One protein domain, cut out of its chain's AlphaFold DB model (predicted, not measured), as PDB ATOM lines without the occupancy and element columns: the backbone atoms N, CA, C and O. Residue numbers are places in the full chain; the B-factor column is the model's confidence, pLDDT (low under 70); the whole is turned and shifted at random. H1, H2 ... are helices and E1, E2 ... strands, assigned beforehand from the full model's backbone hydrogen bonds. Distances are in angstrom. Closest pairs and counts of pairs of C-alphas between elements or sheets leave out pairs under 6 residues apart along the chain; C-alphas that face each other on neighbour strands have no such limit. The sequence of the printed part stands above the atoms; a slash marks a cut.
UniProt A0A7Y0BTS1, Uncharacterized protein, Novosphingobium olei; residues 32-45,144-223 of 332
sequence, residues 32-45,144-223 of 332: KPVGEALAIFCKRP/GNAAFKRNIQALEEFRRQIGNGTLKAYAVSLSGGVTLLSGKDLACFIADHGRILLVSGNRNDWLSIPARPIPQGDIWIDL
ATOM      1  N   LYS A  32      52.342  41.763 -54.925       90.31
ATOM      2  CA  LYS A  32      51.181  41.852 -55.820       90.31
ATOM      3  C   LYS A  32      50.308  43.055 -55.473       90.31
ATOM      4  O   LYS A  32      50.293  43.449 -54.305       90.31
ATOM      5  N   PRO A  33      49.551  43.622 -56.430       90.94
ATOM      6  CA  PRO A  33      48.534  44.628 -56.130       90.94
ATOM      7  C   PRO A  33      47.583  44.148 -55.027       90.94
ATOM      8  O   PRO A  33      47.243  42.967 -54.978       90.94
ATOM      9  N   VAL A  34      47.137  45.053 -54.150       90.44
ATOM     10  CA  VAL A  34      46.379  44.707 -52.931       90.44
ATOM     11  C   VAL A  34      45.166  43.798 -53.179       90.44
ATOM     12  O   VAL A  34      44.957  42.864 -52.412       90.44
ATOM     13  N   GLY A  35      44.414  44.012 -54.265       86.69
ATOM     14  CA  GLY A  35      43.267  43.171 -54.627       86.69
ATOM     15  C   GLY A  35      43.664  41.742 -55.021       86.69
ATOM     16  O   GLY A  35      43.080  40.784 -54.524       86.69
ATOM     17  N   GLU A  36      44.710  41.592 -55.841       88.94
ATOM     18  CA  GLU A  36      45.259  40.282 -56.227       88.94
ATOM     19  C   GLU A  36      45.854  39.559 -55.009       88.94
ATOM     20  O   GLU A  36      45.597  38.375 -54.787       88.94
ATOM     21  N   ALA A  37      46.612  40.279 -54.177       89.62
ATOM     22  CA  ALA A  37      47.170  39.741 -52.943       89.62
ATOM     23  C   ALA A  37      46.066  39.258 -51.988       89.62
ATOM     24  O   ALA A  37      46.187  38.186 -51.400       89.62
ATOM     25  N   LEU A  38      44.968  40.008 -51.870       90.00
ATOM     26  CA  LEU A  38      43.813  39.638 -51.055       90.00
ATOM     27  C   LEU A  38      43.100  38.391 -51.598       90.00
ATOM     28  O   LEU A  38      42.749  37.507 -50.814       90.00
ATOM     29  N   ALA A  39      42.937  38.274 -52.920       88.19
ATOM     30  CA  ALA A  39      42.386  37.074 -53.553       88.19
ATOM     31  C   ALA A  39      43.247  35.836 -53.249       88.19
ATOM     32  O   ALA A  39      42.740  34.830 -52.748       88.19
ATOM     33  N   ILE A  40      44.568  35.937 -53.446       87.69
ATOM     34  CA  ILE A  40      45.521  34.857 -53.143       87.69
ATOM     35  C   ILE A  40      45.485  34.504 -51.649       87.69
ATOM     36  O   ILE A  40      45.415  33.325 -51.293       87.69
ATOM     37  N   PHE A  41      45.453  35.509 -50.769       87.25
ATOM     38  CA  PHE A  41      45.338  35.324 -49.321       87.25
ATOM     39  C   PHE A  41      44.053  34.572 -48.933       87.25
ATOM     40  O   PHE A  41      44.062  33.764 -48.003       87.25
ATOM     41  N   CYS A  42      42.967  34.765 -49.690       86.56
ATOM     42  CA  CYS A  42      41.698  34.050 -49.537       86.56
ATOM     43  C   CYS A  42      41.650  32.679 -50.245       86.56
ATOM     44  O   CYS A  42      40.586  32.060 -50.272       86.56
ATOM     45  N   LYS A  43      42.765  32.194 -50.819       84.50
ATOM     46  CA  LYS A  43      42.833  30.997 -51.687       84.50
ATOM     47  C   LYS A  43      41.894  31.055 -52.895       84.50
ATOM     48  O   LYS A  43      41.335  30.043 -53.321       84.50
ATOM     49  N   ARG A  44      41.716  32.249 -53.443       83.38
ATOM     50  CA  ARG A  44      40.929  32.501 -54.645       83.38
ATOM     51  C   ARG A  44      41.836  32.748 -55.850       83.38
ATOM     52  O   ARG A  44      43.011  33.073 -55.663       83.38
ATOM     53  N   PRO A  45      41.344  32.541 -57.083       82.38
ATOM     54  CA  PRO A  45      42.106  32.857 -58.282       82.38
ATOM     55  C   PRO A  45      42.552  34.322 -58.258       82.38
ATOM     56  O   PRO A  45      41.775  35.202 -57.907       82.38
ATOM     57  N   GLY A 144      24.908  36.525 -46.646       64.31
ATOM     58  CA  GLY A 144      24.079  35.305 -46.586       64.31
ATOM     59  C   GLY A 144      24.796  33.952 -46.791       64.31
ATOM     60  O   GLY A 144      24.228  32.905 -46.491       64.31
ATOM     61  N   ASN A 145      26.045  33.946 -47.264       76.88
ATOM     62  CA  ASN A 145      26.806  32.776 -47.689       76.88
ATOM     63  C   ASN A 145      27.979  32.510 -46.731       76.88
ATOM     64  O   ASN A 145      28.763  33.404 -46.401       76.88
ATOM     65  N   ALA A 146      28.145  31.249 -46.323       72.00
ATOM     66  CA  ALA A 146      29.245  30.819 -45.464       72.00
ATOM     67  C   ALA A 146      30.633  31.117 -46.066       72.00
ATOM     68  O   ALA A 146      31.553  31.453 -45.323       72.00
ATOM     69  N   ALA A 147      30.779  31.046 -47.395       76.44
ATOM     70  CA  ALA A 147      32.026  31.380 -48.081       76.44
ATOM     71  C   ALA A 147      32.365  32.874 -47.946       76.44
ATOM     72  O   ALA A 147      33.478  33.220 -47.551       76.44
ATOM     73  N   PHE A 148      31.389  33.757 -48.169       82.19
ATOM     74  CA  PHE A 148      31.577  35.200 -48.007       82.19
ATOM     75  C   PHE A 148      31.868  35.580 -46.556       82.19
ATOM     76  O   PHE A 148      32.761  36.379 -46.296       82.19
ATOM     77  N   LYS A 149      31.228  34.923 -45.582       80.62
ATOM     78  CA  LYS A 149      31.552  35.109 -44.159       80.62
ATOM     79  C   LYS A 149      33.023  34.796 -43.837       80.62
ATOM     80  O   LYS A 149      33.629  35.512 -43.036       80.62
ATOM     81  N   ARG A 150      33.605  33.749 -44.439       79.75
ATOM     82  CA  ARG A 150      35.038  33.413 -44.281       79.75
ATOM     83  C   ARG A 150      35.943  34.422 -44.978       79.75
ATOM     84  O   ARG A 150      36.974  34.785 -44.412       79.75
ATOM     85  N   ASN A 151      35.535  34.916 -46.144       87.12
ATOM     86  CA  ASN A 151      36.257  35.962 -46.863       87.12
ATOM     87  C   ASN A 151      36.264  37.269 -46.054       87.12
ATOM     88  O   ASN A 151      37.325  37.833 -45.832       87.12
ATOM     89  N   ILE A 152      35.133  37.703 -45.489       86.75
ATOM     90  CA  ILE A 152      35.084  38.883 -44.606       86.75
ATOM     91  C   ILE A 152      35.987  38.702 -43.373       86.75
ATOM     92  O   ILE A 152      36.629  39.649 -42.928       86.75
ATOM     93  N   GLN A 153      36.098  37.487 -42.825       85.50
ATOM     94  CA  GLN A 153      37.083  37.212 -41.773       85.50
ATOM     95  C   GLN A 153      38.529  37.325 -42.280       85.50
ATOM     96  O   GLN A 153      39.362  37.893 -41.579       85.50
ATOM     97  N   ALA A 154      38.813  36.813 -43.481       87.56
ATOM     98  CA  ALA A 154      40.122  36.931 -44.113       87.56
ATOM     99  C   ALA A 154      40.493  38.400 -44.366       87.56
ATOM    100  O   ALA A 154      41.640  38.774 -44.167       87.56
ATOM    101  N   LEU A 155      39.524  39.247 -44.725       90.25
ATOM    102  CA  LEU A 155      39.727  40.685 -44.905       90.25
ATOM    103  C   LEU A 155      40.212  41.361 -43.613       90.25
ATOM    104  O   LEU A 155      41.177  42.122 -43.654       90.25
ATOM    105  N   GLU A 156      39.588  41.073 -42.464       87.56
ATOM    106  CA  GLU A 156      40.045  41.609 -41.167       87.56
ATOM    107  C   GLU A 156      41.446  41.129 -40.807       87.56
ATOM    108  O   GLU A 156      42.266  41.887 -40.290       87.56
ATOM    109  N   GLU A 157      41.715  39.854 -41.062       87.69
ATOM    110  CA  GLU A 157      43.009  39.258 -40.784       87.69
ATOM    111  C   GLU A 157      44.099  39.890 -41.653       87.69
ATOM    112  O   GLU A 157      45.134  40.298 -41.135       87.69
ATOM    113  N   PHE A 158      43.831  40.049 -42.948       90.00
ATOM    114  CA  PHE A 158      44.718  40.700 -43.902       90.00
ATOM    115  C   PHE A 158      45.014  42.143 -43.485       90.00
ATOM    116  O   PHE A 158      46.174  42.538 -43.359       90.00
ATOM    117  N   ARG A 159      43.960  42.901 -43.154       90.50
ATOM    118  CA  ARG A 159      44.039  44.264 -42.611       90.50
ATOM    119  C   ARG A 159      44.942  44.330 -41.377       90.50
ATOM    120  O   ARG A 159      45.815  45.194 -41.295       90.50
ATOM    121  N   ARG A 160      44.751  43.414 -40.422       87.62
ATOM    122  CA  ARG A 160      45.520  43.358 -39.171       87.62
ATOM    123  C   ARG A 160      46.978  42.961 -39.408       87.62
ATOM    124  O   ARG A 160      47.863  43.563 -38.808       87.62
ATOM    125  N   GLN A 161      47.243  41.987 -40.279       88.00
ATOM    126  CA  GLN A 161      48.604  41.542 -40.593       88.00
ATOM    127  C   GLN A 161      49.416  42.624 -41.319       88.00
ATOM    128  O   GLN A 161      50.594  42.796 -41.009       88.00
ATOM    129  N   ILE A 162      48.796  43.386 -42.226       88.94
ATOM    130  CA  ILE A 162      49.429  44.561 -42.847       88.94
ATOM    131  C   ILE A 162      49.676  45.638 -41.792       88.94
ATOM    132  O   ILE A 162      50.795  46.120 -41.641       88.94
ATOM    133  N   GLY A 163      48.646  45.985 -41.018       86.12
ATOM    134  CA  GLY A 163      48.728  47.030 -40.002       86.12
ATOM    135  C   GLY A 163      49.799  46.789 -38.934       86.12
ATOM    136  O   GLY A 163      50.441  47.731 -38.477       86.12
ATOM    137  N   ASN A 164      50.024  45.525 -38.565       85.06
ATOM    138  CA  ASN A 164      51.064  45.118 -37.619       85.06
ATOM    139  C   ASN A 164      52.459  44.982 -38.260       85.06
ATOM    140  O   ASN A 164      53.426  44.712 -37.552       85.06
ATOM    141  N   GLY A 165      52.571  45.122 -39.585       83.56
ATOM    142  CA  GLY A 165      53.819  44.951 -40.332       83.56
ATOM    143  C   GLY A 165      54.261  43.495 -40.511       83.56
ATOM    144  O   GLY A 165      55.399  43.252 -40.903       83.56
ATOM    145  N   THR A 166      53.387  42.522 -40.226       85.88
ATOM    146  CA  THR A 166      53.648  41.097 -40.495       85.88
ATOM    147  C   THR A 166      53.722  40.838 -41.997       85.88
ATOM    148  O   THR A 166      54.628  40.149 -42.458       85.88
ATOM    149  N   LEU A 167      52.792  41.424 -42.755       88.56
ATOM    150  CA  LEU A 167      52.855  41.471 -44.212       88.56
ATOM    151  C   LEU A 167      53.535  42.769 -44.637       88.56
ATOM    152  O   LEU A 167      53.181  43.849 -44.157       88.56
ATOM    153  N   LYS A 168      54.503  42.671 -45.549       90.50
ATOM    154  CA  LYS A 168      55.195  43.853 -46.069       90.50
ATOM    155  C   LYS A 168      54.306  44.534 -47.100       90.50
ATOM    156  O   LYS A 168      53.917  43.916 -48.090       90.50
ATOM    157  N   ALA A 169      54.012  45.807 -46.867       91.12
ATOM    158  CA  ALA A 169      53.225  46.633 -47.766       91.12
ATOM    159  C   ALA A 169      54.096  47.723 -48.391       91.12
ATOM    160  O   ALA A 169      54.917  48.341 -47.717       91.12
ATOM    161  N   TYR A 170      53.894  47.967 -49.677       91.56
ATOM    162  CA  TYR A 170      54.646  48.912 -50.484       91.56
ATOM    163  C   TYR A 170      53.675  49.893 -51.132       91.56
ATOM    164  O   TYR A 170      52.635  49.478 -51.642       91.56
ATOM    165  N   ALA A 171      54.013  51.178 -51.140       89.56
ATOM    166  CA  ALA A 171      53.350  52.155 -51.988       89.56
ATOM    167  C   ALA A 171      54.157  52.344 -53.270       89.56
ATOM    168  O   ALA A 171      55.360  52.609 -53.240       89.56
ATOM    169  N   VAL A 172      53.478  52.191 -54.401       87.88
ATOM    170  CA  VAL A 172      54.044  52.358 -55.735       87.88
ATOM    171  C   VAL A 172      53.452  53.624 -56.339       87.88
ATOM    172  O   VAL A 172      52.270  53.697 -56.677       87.88
ATOM    173  N   SER A 173      54.277  54.661 -56.428       85.12
ATOM    174  CA  SER A 173      53.899  55.935 -57.035       85.12
ATOM    175  C   SER A 173      53.700  55.799 -58.551       85.12
ATOM    176  O   SER A 173      54.265  54.919 -59.196       85.12
ATOM    177  N   LEU A 174      52.938  56.725 -59.144       78.31
ATOM    178  CA  LEU A 174      52.719  56.777 -60.599       78.31
ATOM    179  C   LEU A 174      54.020  56.997 -61.391       78.31
ATOM    180  O   LEU A 174      54.093  56.641 -62.561       78.31
ATOM    181  N   SER A 175      55.047  57.567 -60.757       79.81
ATOM    182  CA  SER A 175      56.387  57.732 -61.328       79.81
ATOM    183  C   SER A 175      57.257  56.471 -61.219       79.81
ATOM    184  O   SER A 175      58.412  56.500 -61.631       79.81
ATOM    185  N   GLY A 176      56.732  55.374 -60.658       77.31
ATOM    186  CA  GLY A 176      57.448  54.107 -60.476       77.31
ATOM    187  C   GLY A 176      58.331  54.049 -59.227       77.31
ATOM    188  O   GLY A 176      58.977  53.033 -58.981       77.31
ATOM    189  N   GLY A 177      58.357  55.108 -58.412       83.75
ATOM    190  CA  GLY A 177      59.011  55.094 -57.104       83.75
ATOM    191  C   GLY A 177      58.282  54.163 -56.134       83.75
ATOM    192  O   GLY A 177      57.055  54.222 -56.039       83.75
ATOM    193  N   VAL A 178      59.038  53.331 -55.419       87.25
ATOM    194  CA  VAL A 178      58.526  52.312 -54.496       87.25
ATOM    195  C   VAL A 178      58.995  52.645 -53.087       87.25
ATOM    196  O   VAL A 178      60.195  52.794 -52.839       87.25
ATOM    197  N   THR A 179      58.053  52.742 -52.156       87.38
ATOM    198  CA  THR A 179      58.330  52.995 -50.742       87.38
ATOM    199  C   THR A 179      57.755  51.874 -49.889       87.38
ATOM    200  O   THR A 179      56.607  51.469 -50.054       87.38
ATOM    201  N   LEU A 180      58.561  51.340 -48.970       89.38
ATOM    202  CA  LEU A 180      58.071  50.388 -47.975       89.38
ATOM    203  C   LEU A 180      57.264  51.151 -46.919       89.38
ATOM    204  O   LEU A 180      57.784  52.070 -46.284       89.38
ATOM    205  N   LEU A 181      56.013  50.749 -46.712       87.19
ATOM    206  CA  LEU A 181      55.154  51.330 -45.689       87.19
ATOM    207  C   LEU A 181      55.625  50.875 -44.308       87.19
ATOM    208  O   LEU A 181      55.827  49.685 -44.063       87.19
ATOM    209  N   SER A 182      55.808  51.824 -43.394       85.81
ATOM    210  CA  SER A 182      56.262  51.529 -42.036       85.81
ATOM    211  C   SER A 182      55.666  52.491 -41.012       85.81
ATOM    212  O   SER A 182      55.261  53.611 -41.328       85.81
ATOM    213  N   GLY A 183      55.587  52.042 -39.756       81.81
ATOM    214  CA  GLY A 183      55.153  52.866 -38.629       81.81
ATOM    215  C   GLY A 183      53.790  53.528 -38.849       81.81
ATOM    216  O   GLY A 183      52.757  52.860 -38.866       81.81
ATOM    217  N   LYS A 184      53.785  54.859 -38.996       77.38
ATOM    218  CA  LYS A 184      52.557  55.661 -39.116       77.38
ATOM    219  C   LYS A 184      51.762  55.357 -40.389       77.38
ATOM    220  O   LYS A 184      50.540  55.463 -40.339       77.38
ATOM    221  N   ASP A 185      52.423  54.936 -41.467       80.69
ATOM    222  CA  ASP A 185      51.755  54.609 -42.733       80.69
ATOM    223  C   ASP A 185      51.003  53.276 -42.652       80.69
ATOM    224  O   ASP A 185      50.010  53.082 -43.336       80.69
ATOM    225  N   LEU A 186      51.420  52.356 -41.774       86.25
ATOM    226  CA  LEU A 186      50.679  51.111 -41.537       86.25
ATOM    227  C   LEU A 186      49.451  51.334 -40.643       86.25
ATOM    228  O   LEU A 186      48.465  50.599 -40.725       86.25
ATOM    229  N   ALA A 187      49.466  52.388 -39.823       81.62
ATOM    230  CA  ALA A 187      48.367  52.697 -38.916       81.62
ATOM    231  C   ALA A 187      47.055  53.027 -39.651       81.62
ATOM    232  O   ALA A 187      45.986  52.858 -39.064       81.62
ATOM    233  N   CYS A 188      47.099  53.455 -40.921       84.50
ATOM    234  CA  CYS A 188      45.891  53.703 -41.714       84.50
ATOM    235  C   CYS A 188      45.115  52.415 -42.031       84.50
ATOM    236  O   CYS A 188      43.894  52.458 -42.133       84.50
ATOM    237  N   PHE A 189      45.793  51.262 -42.110       86.19
ATOM    238  CA  PHE A 189      45.122  49.974 -42.283       86.19
ATOM    239  C   PHE A 189      44.369  49.571 -41.018       86.19
ATOM    240  O   PHE A 189      43.319  48.956 -41.119       86.19
ATOM    241  N   ILE A 190      44.842  49.937 -39.823       82.81
ATOM    242  CA  ILE A 190      44.152  49.626 -38.556       82.81
ATOM    243  C   ILE A 190      43.092  50.683 -38.214       82.81
ATOM    244  O   ILE A 190      42.125  50.361 -37.530       82.81
ATOM    245  N   ALA A 191      43.221  51.911 -38.718       78.75
ATOM    246  CA  ALA A 191      42.294  53.010 -38.456       78.75
ATOM    247  C   ALA A 191      40.854  52.727 -38.916       78.75
ATOM    248  O   ALA A 191      40.629  51.917 -39.815       78.75
ATOM    249  N   ASP A 192      39.883  53.427 -38.326       71.44
ATOM    250  CA  ASP A 192      38.485  53.382 -38.766       71.44
ATOM    251  C   ASP A 192      38.390  53.635 -40.279       71.44
ATOM    252  O   ASP A 192      39.011  54.563 -40.800       71.44
ATOM    253  N   HIS A 193      37.629  52.791 -40.979       78.75
ATOM    254  CA  HIS A 193      37.496  52.773 -42.444       78.75
ATOM    255  C   HIS A 193      38.728  52.279 -43.226       78.75
ATOM    256  O   HIS A 193      38.732  52.321 -44.455       78.75
ATOM    257  N   GLY A 194      39.739  51.710 -42.559       82.38
ATOM    258  CA  GLY A 194      40.923  51.133 -43.209       82.38
ATOM    259  C   GLY A 194      40.625  50.005 -44.208       82.38
ATOM    260  O   GLY A 194      41.433  49.752 -45.101       82.38
ATOM    261  N   ARG A 195      39.443  49.365 -44.141       87.94
ATOM    262  CA  ARG A 195      38.988  48.379 -45.146       87.94
ATOM    263  C   ARG A 195      38.904  48.964 -46.552       87.94
ATOM    264  O   ARG A 195      39.077  48.229 -47.517       87.94
ATOM    265  N   ILE A 196      38.676  50.271 -46.674       87.12
ATOM    266  CA  ILE A 196      38.569  50.956 -47.965       87.12
ATOM    267  C   ILE A 196      39.875  50.837 -48.758       87.12
ATOM    268  O   ILE A 196      39.818  50.636 -49.966       87.12
ATOM    269  N   LEU A 197      41.034  50.843 -48.089       87.19
ATOM    270  CA  LEU A 197      42.346  50.673 -48.734       87.19
ATOM    271  C   LEU A 197      42.534  49.293 -49.380       87.19
ATOM    272  O   LEU A 197      43.402  49.121 -50.229       87.19
ATOM    273  N   LEU A 198      41.757  48.303 -48.941       89.69
ATOM    274  CA  LEU A 198      41.849  46.916 -49.395       89.69
ATOM    275  C   LEU A 198      40.787  46.578 -50.445       89.69
ATOM    276  O   LEU A 198      40.945  45.619 -51.193       89.69
ATOM    277  N   VAL A 199      39.690  47.338 -50.451       87.50
ATOM    278  CA  VAL A 199      38.457  47.008 -51.170       87.50
ATOM    279  C   VAL A 199      38.170  48.004 -52.296       87.50
ATOM    280  O   VAL A 199      37.683  47.597 -53.349       87.50
ATOM    281  N   SER A 200      38.482  49.292 -52.117       83.38
ATOM    282  CA  SER A 200      38.261  50.308 -53.150       83.38
ATOM    283  C   SER A 200      39.507  50.519 -54.006       83.38
ATOM    284  O   SER A 200      40.571  50.888 -53.505       83.38
ATOM    285  N   GLY A 201      39.342  50.361 -55.322       76.44
ATOM    286  CA  GLY A 201      40.332  50.780 -56.318       76.44
ATOM    287  C   GLY A 201      40.332  52.289 -56.593       76.44
ATOM    288  O   GLY A 201      41.223  52.787 -57.279       76.44
ATOM    289  N   ASN A 202      39.353  53.038 -56.073       81.19
ATOM    290  CA  ASN A 202      39.263  54.482 -56.249       81.19
ATOM    291  C   ASN A 202      39.956  55.210 -55.089       81.19
ATOM    292  O   ASN A 202      39.467  55.245 -53.961       81.19
ATOM    293  N   ARG A 203      41.074  55.878 -55.391       76.38
ATOM    294  CA  ARG A 203      41.867  56.614 -54.393       76.38
ATOM    295  C   ARG A 203      41.106  57.772 -53.738       76.38
ATOM    296  O   ARG A 203      41.447  58.159 -52.624       76.38
ATOM    297  N   ASN A 204      40.073  58.314 -54.386       76.06
ATOM    298  CA  ASN A 204      39.258  59.378 -53.790       76.06
ATOM    299  C   ASN A 204      38.497  58.888 -52.551       76.06
ATOM    300  O   ASN A 204      38.294  59.660 -51.617       76.06
ATOM    301  N   ASP A 205      38.145  57.603 -52.505       75.56
ATOM    302  CA  ASP A 205      37.444  57.014 -51.364       75.56
ATOM    303  C   ASP A 205      38.355  56.947 -50.132       75.56
ATOM    304  O   ASP A 205      37.884  56.999 -48.997       75.56
ATOM    305  N   TRP A 206      39.674  56.886 -50.330       80.00
ATOM    306  CA  TRP A 206      40.659  56.772 -49.253       80.00
ATOM    307  C   TRP A 206      40.762  58.059 -48.427       80.00
ATOM    308  O   TRP A 206      41.069  57.998 -47.239       80.00
ATOM    309  N   LEU A 207      40.434  59.217 -49.016       73.06
ATOM    310  CA  LEU A 207      40.411  60.524 -48.335       73.06
ATOM    311  C   LEU A 207      39.414  60.573 -47.174       73.06
ATOM    312  O   LEU A 207      39.468  61.469 -46.332       73.06
ATOM    313  N   SER A 208      38.497  59.612 -47.126       71.06
ATOM    314  CA  SER A 208      37.530  59.478 -46.050       71.06
ATOM    315  C   SER A 208      38.120  58.919 -44.744       71.06
ATOM    316  O   SER A 208      37.486  59.031 -43.691       71.06
ATOM    317  N   ILE A 209      39.334  58.355 -44.787       72.69
ATOM    318  CA  ILE A 209      40.028  57.794 -43.622       72.69
ATOM    319  C   ILE A 209      40.537  58.939 -42.724       72.69
ATOM    320  O   ILE A 209      41.276  59.814 -43.184       72.69
ATOM    321  N   PRO A 210      40.171  58.971 -41.428       63.44
ATOM    322  CA  PRO A 210      40.476  60.101 -40.557       63.44
ATOM    323  C   PRO A 210      41.981  60.243 -40.264       63.44
ATOM    324  O   PRO A 210      42.605  59.326 -39.741       63.44
ATOM    325  N   ALA A 211      42.530  61.433 -40.550       56.50
ATOM    326  CA  ALA A 211      43.811  62.008 -40.092       56.50
ATOM    327  C   ALA A 211      44.942  61.010 -39.735       56.50
ATOM    328  O   ALA A 211      45.501  61.009 -38.626       56.50
ATOM    329  N   ARG A 212      45.306  60.171 -40.706       67.44
ATOM    330  CA  ARG A 212      46.524  59.347 -40.733       67.44
ATOM    331  C   ARG A 212      47.227  59.587 -42.072       67.44
ATOM    332  O   ARG A 212      46.543  59.937 -43.031       67.44
ATOM    333  N   PRO A 213      48.560  59.453 -42.161       71.31
ATOM    334  CA  PRO A 213      49.226  59.519 -43.455       71.31
ATOM    335  C   PRO A 213      48.694  58.380 -44.332       71.31
ATOM    336  O   PRO A 213      48.833  57.207 -43.993       71.31
ATOM    337  N   ILE A 214      47.999  58.744 -45.412       76.12
ATOM    338  CA  ILE A 214      47.484  57.789 -46.394       76.12
ATOM    339  C   ILE A 214      48.612  57.519 -47.398       76.12
ATOM    340  O   ILE A 214      49.190  58.487 -47.913       76.12
ATOM    341  N   PRO A 215      48.920  56.243 -47.697       76.31
ATOM    342  CA  PRO A 215      49.881  55.875 -48.725       76.31
ATOM    343  C   PRO A 215      49.603  56.583 -50.054       76.31
ATOM    344  O   PRO A 215      48.480  56.572 -50.561       76.31
ATOM    345  N   GLN A 216      50.635  57.203 -50.626       76.25
ATOM    346  CA  GLN A 216      50.556  57.862 -51.928       76.25
ATOM    347  C   GLN A 216      50.941  56.865 -53.023       76.25
ATOM    348  O   GLN A 216      52.109  56.503 -53.146       76.25
ATOM    349  N   GLY A 217      49.970  56.431 -53.829       80.06
ATOM    350  CA  GLY A 217      50.191  55.465 -54.909       80.06
ATOM    351  C   GLY A 217      49.405  54.171 -54.729       80.06
ATOM    352  O   GLY A 217      48.558  54.067 -53.845       80.06
ATOM    353  N   ASP A 218      49.669  53.195 -55.592       88.06
ATOM    354  CA  ASP A 218      49.041  51.879 -55.497       88.06
ATOM    355  C   ASP A 218      49.682  51.062 -54.381       88.06
ATOM    356  O   ASP A 218      50.897  51.094 -54.188       88.06
ATOM    357  N   ILE A 219      48.863  50.306 -53.656       90.38
ATOM    358  CA  ILE A 219      49.326  49.466 -52.554       90.38
ATOM    359  C   ILE A 219      49.639  48.075 -53.101       90.38
ATOM    360  O   ILE A 219      48.785  47.419 -53.703       90.38
ATOM    361  N   TRP A 220      50.865  47.625 -52.864       92.88
ATOM    362  CA  TRP A 220      51.350  46.299 -53.217       92.88
ATOM    363  C   TRP A 220      51.745  45.549 -51.951       92.88
ATOM    364  O   TRP A 220      52.383  46.114 -51.067       92.88
ATOM    365  N   ILE A 221      51.371  44.278 -51.851       92.31
ATOM    366  CA  ILE A 221      51.588  43.454 -50.662       92.31
ATOM    367  C   ILE A 221      52.447  42.251 -51.035       92.31
ATOM    368  O   ILE A 221      52.143  41.533 -51.989       92.31
ATOM    369  N   ASP A 222      53.506  42.017 -50.265       91.25
ATOM    370  CA  ASP A 222      54.252  40.761 -50.283       91.25
ATOM    371  C   ASP A 222      53.677  39.829 -49.213       91.25
ATOM    372  O   ASP A 222      53.770  40.096 -48.010       91.25
ATOM    373  N   LEU A 223      53.052  38.742 -49.670       85.50
ATOM    374  CA  LEU A 223      52.411  37.762 -48.799       85.50
ATOM    375  C   LEU A 223      53.419  36.864 -48.078       85.50
ATOM    376  O   LEU A 223      53.060  36.269 -47.069       85.50
TER     377      LEU A 223
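This is residues 32 to 45 and 144 to 223 of the 332 residues of an uncharacterized protein of Novosphingobium olei (UniProt A0A7Y0BTS1). One long helix, H2, reaches out of a small body; residues 144 to 149, of which 146 to 149 belong to H2, stick out. At its other end the body is made of a small three-stranded sheet, with H1 beside the edge strand E3, and of the one-turn helices H3, H4 and H5 among loops. The printed part has 94 residues, with five named helices and three named strands that follow along the chain as H1, H2, E1, E2, H3, H4, H5, E3; the sheet runs E2, E1, E3, all antiparallel, and the class is mixed, helices and strands. The whole is compact, with a radius of gyration of the C-alphas of 12.8 A, yet only just elongated, spanning 39 by 26 by 24 A.

Find C-alpha 34 at (46.379, 44.707, -52.931); from there H1, residues 34 to 41, runs 10.1 A. After the cut, find C-alpha 146 at (29.245, 30.819, -45.464), where H2 begins; it covers residues 146 to 163 and is 25.9 A long. Next come strand E1, residues 168 to 172, 12.9 A, and E2, residues 178 to 180, 6.8 A. Three short helices follow: H3, residues 187 to 190, 5.2 A; H4, residues 196 to 199, 5.1 A; and H5, residues 203 to 206, 5.3 A. The last element, E3, residues 218 to 222, runs 13.3 A to C-alpha 222 at (54.252, 40.761, -50.283).

Start at the sheet, where inner strand E1 is antiparallel to E3 at 152 degrees; look for N 170 and O 220, 2.8 A apart, within hydrogen-bond range. E1 and E2 form a hairpin at 151 degrees, with N 171 and O 179 within range at 2.8 A. Residues 32 to 33 pair antiparallel with residues 220 to 221 of E3. H1 is on the sheet, at a height of 4.7 A over it, over none of its strands; the closest C-alphas of H1 and E3, Val 34 and Trp 220, are 5.2 A apart. H2 only grazes the sheet with residues 161 to 163. With residues 154 to 158 alone, H2 touches H1 at a steep tilt of 62 degrees, opposite ways; the closest C-alphas, Leu 38 and Phe 158, are 7.3 A apart. With residues 159 to 163 alone it touches H3, closest at the C-alphas of Gly 163 and Phe 189, 5.2 A. H4 touches H1, closest at the C-alphas of Val 34 and Leu 198, 6.2 A. H4 and H5 only just touch, only at the corner, with 3 pairs of C-alphas within 8 A; the closest, Ile 196 and Trp 206, are 6.3 A apart. H5 and H2 are apart. Every O i to N i+4 pair is within hydrogen-bond range in H1 and H2; H3, H4 and H5 are too short for such a pair.

The C-alphas farthest apart, those of Gly 144 and Ser 175, are 42.0 A apart. Residues 46 to 143 are not printed, and C-alphas 45 and 144 stand 21.6 A apart across the cut. The link from H5 to E3, 11 residues, is long. Look for pLDDT under 70 at residue 144 and residues 210 to 212; the mean of the printed part is 83.2.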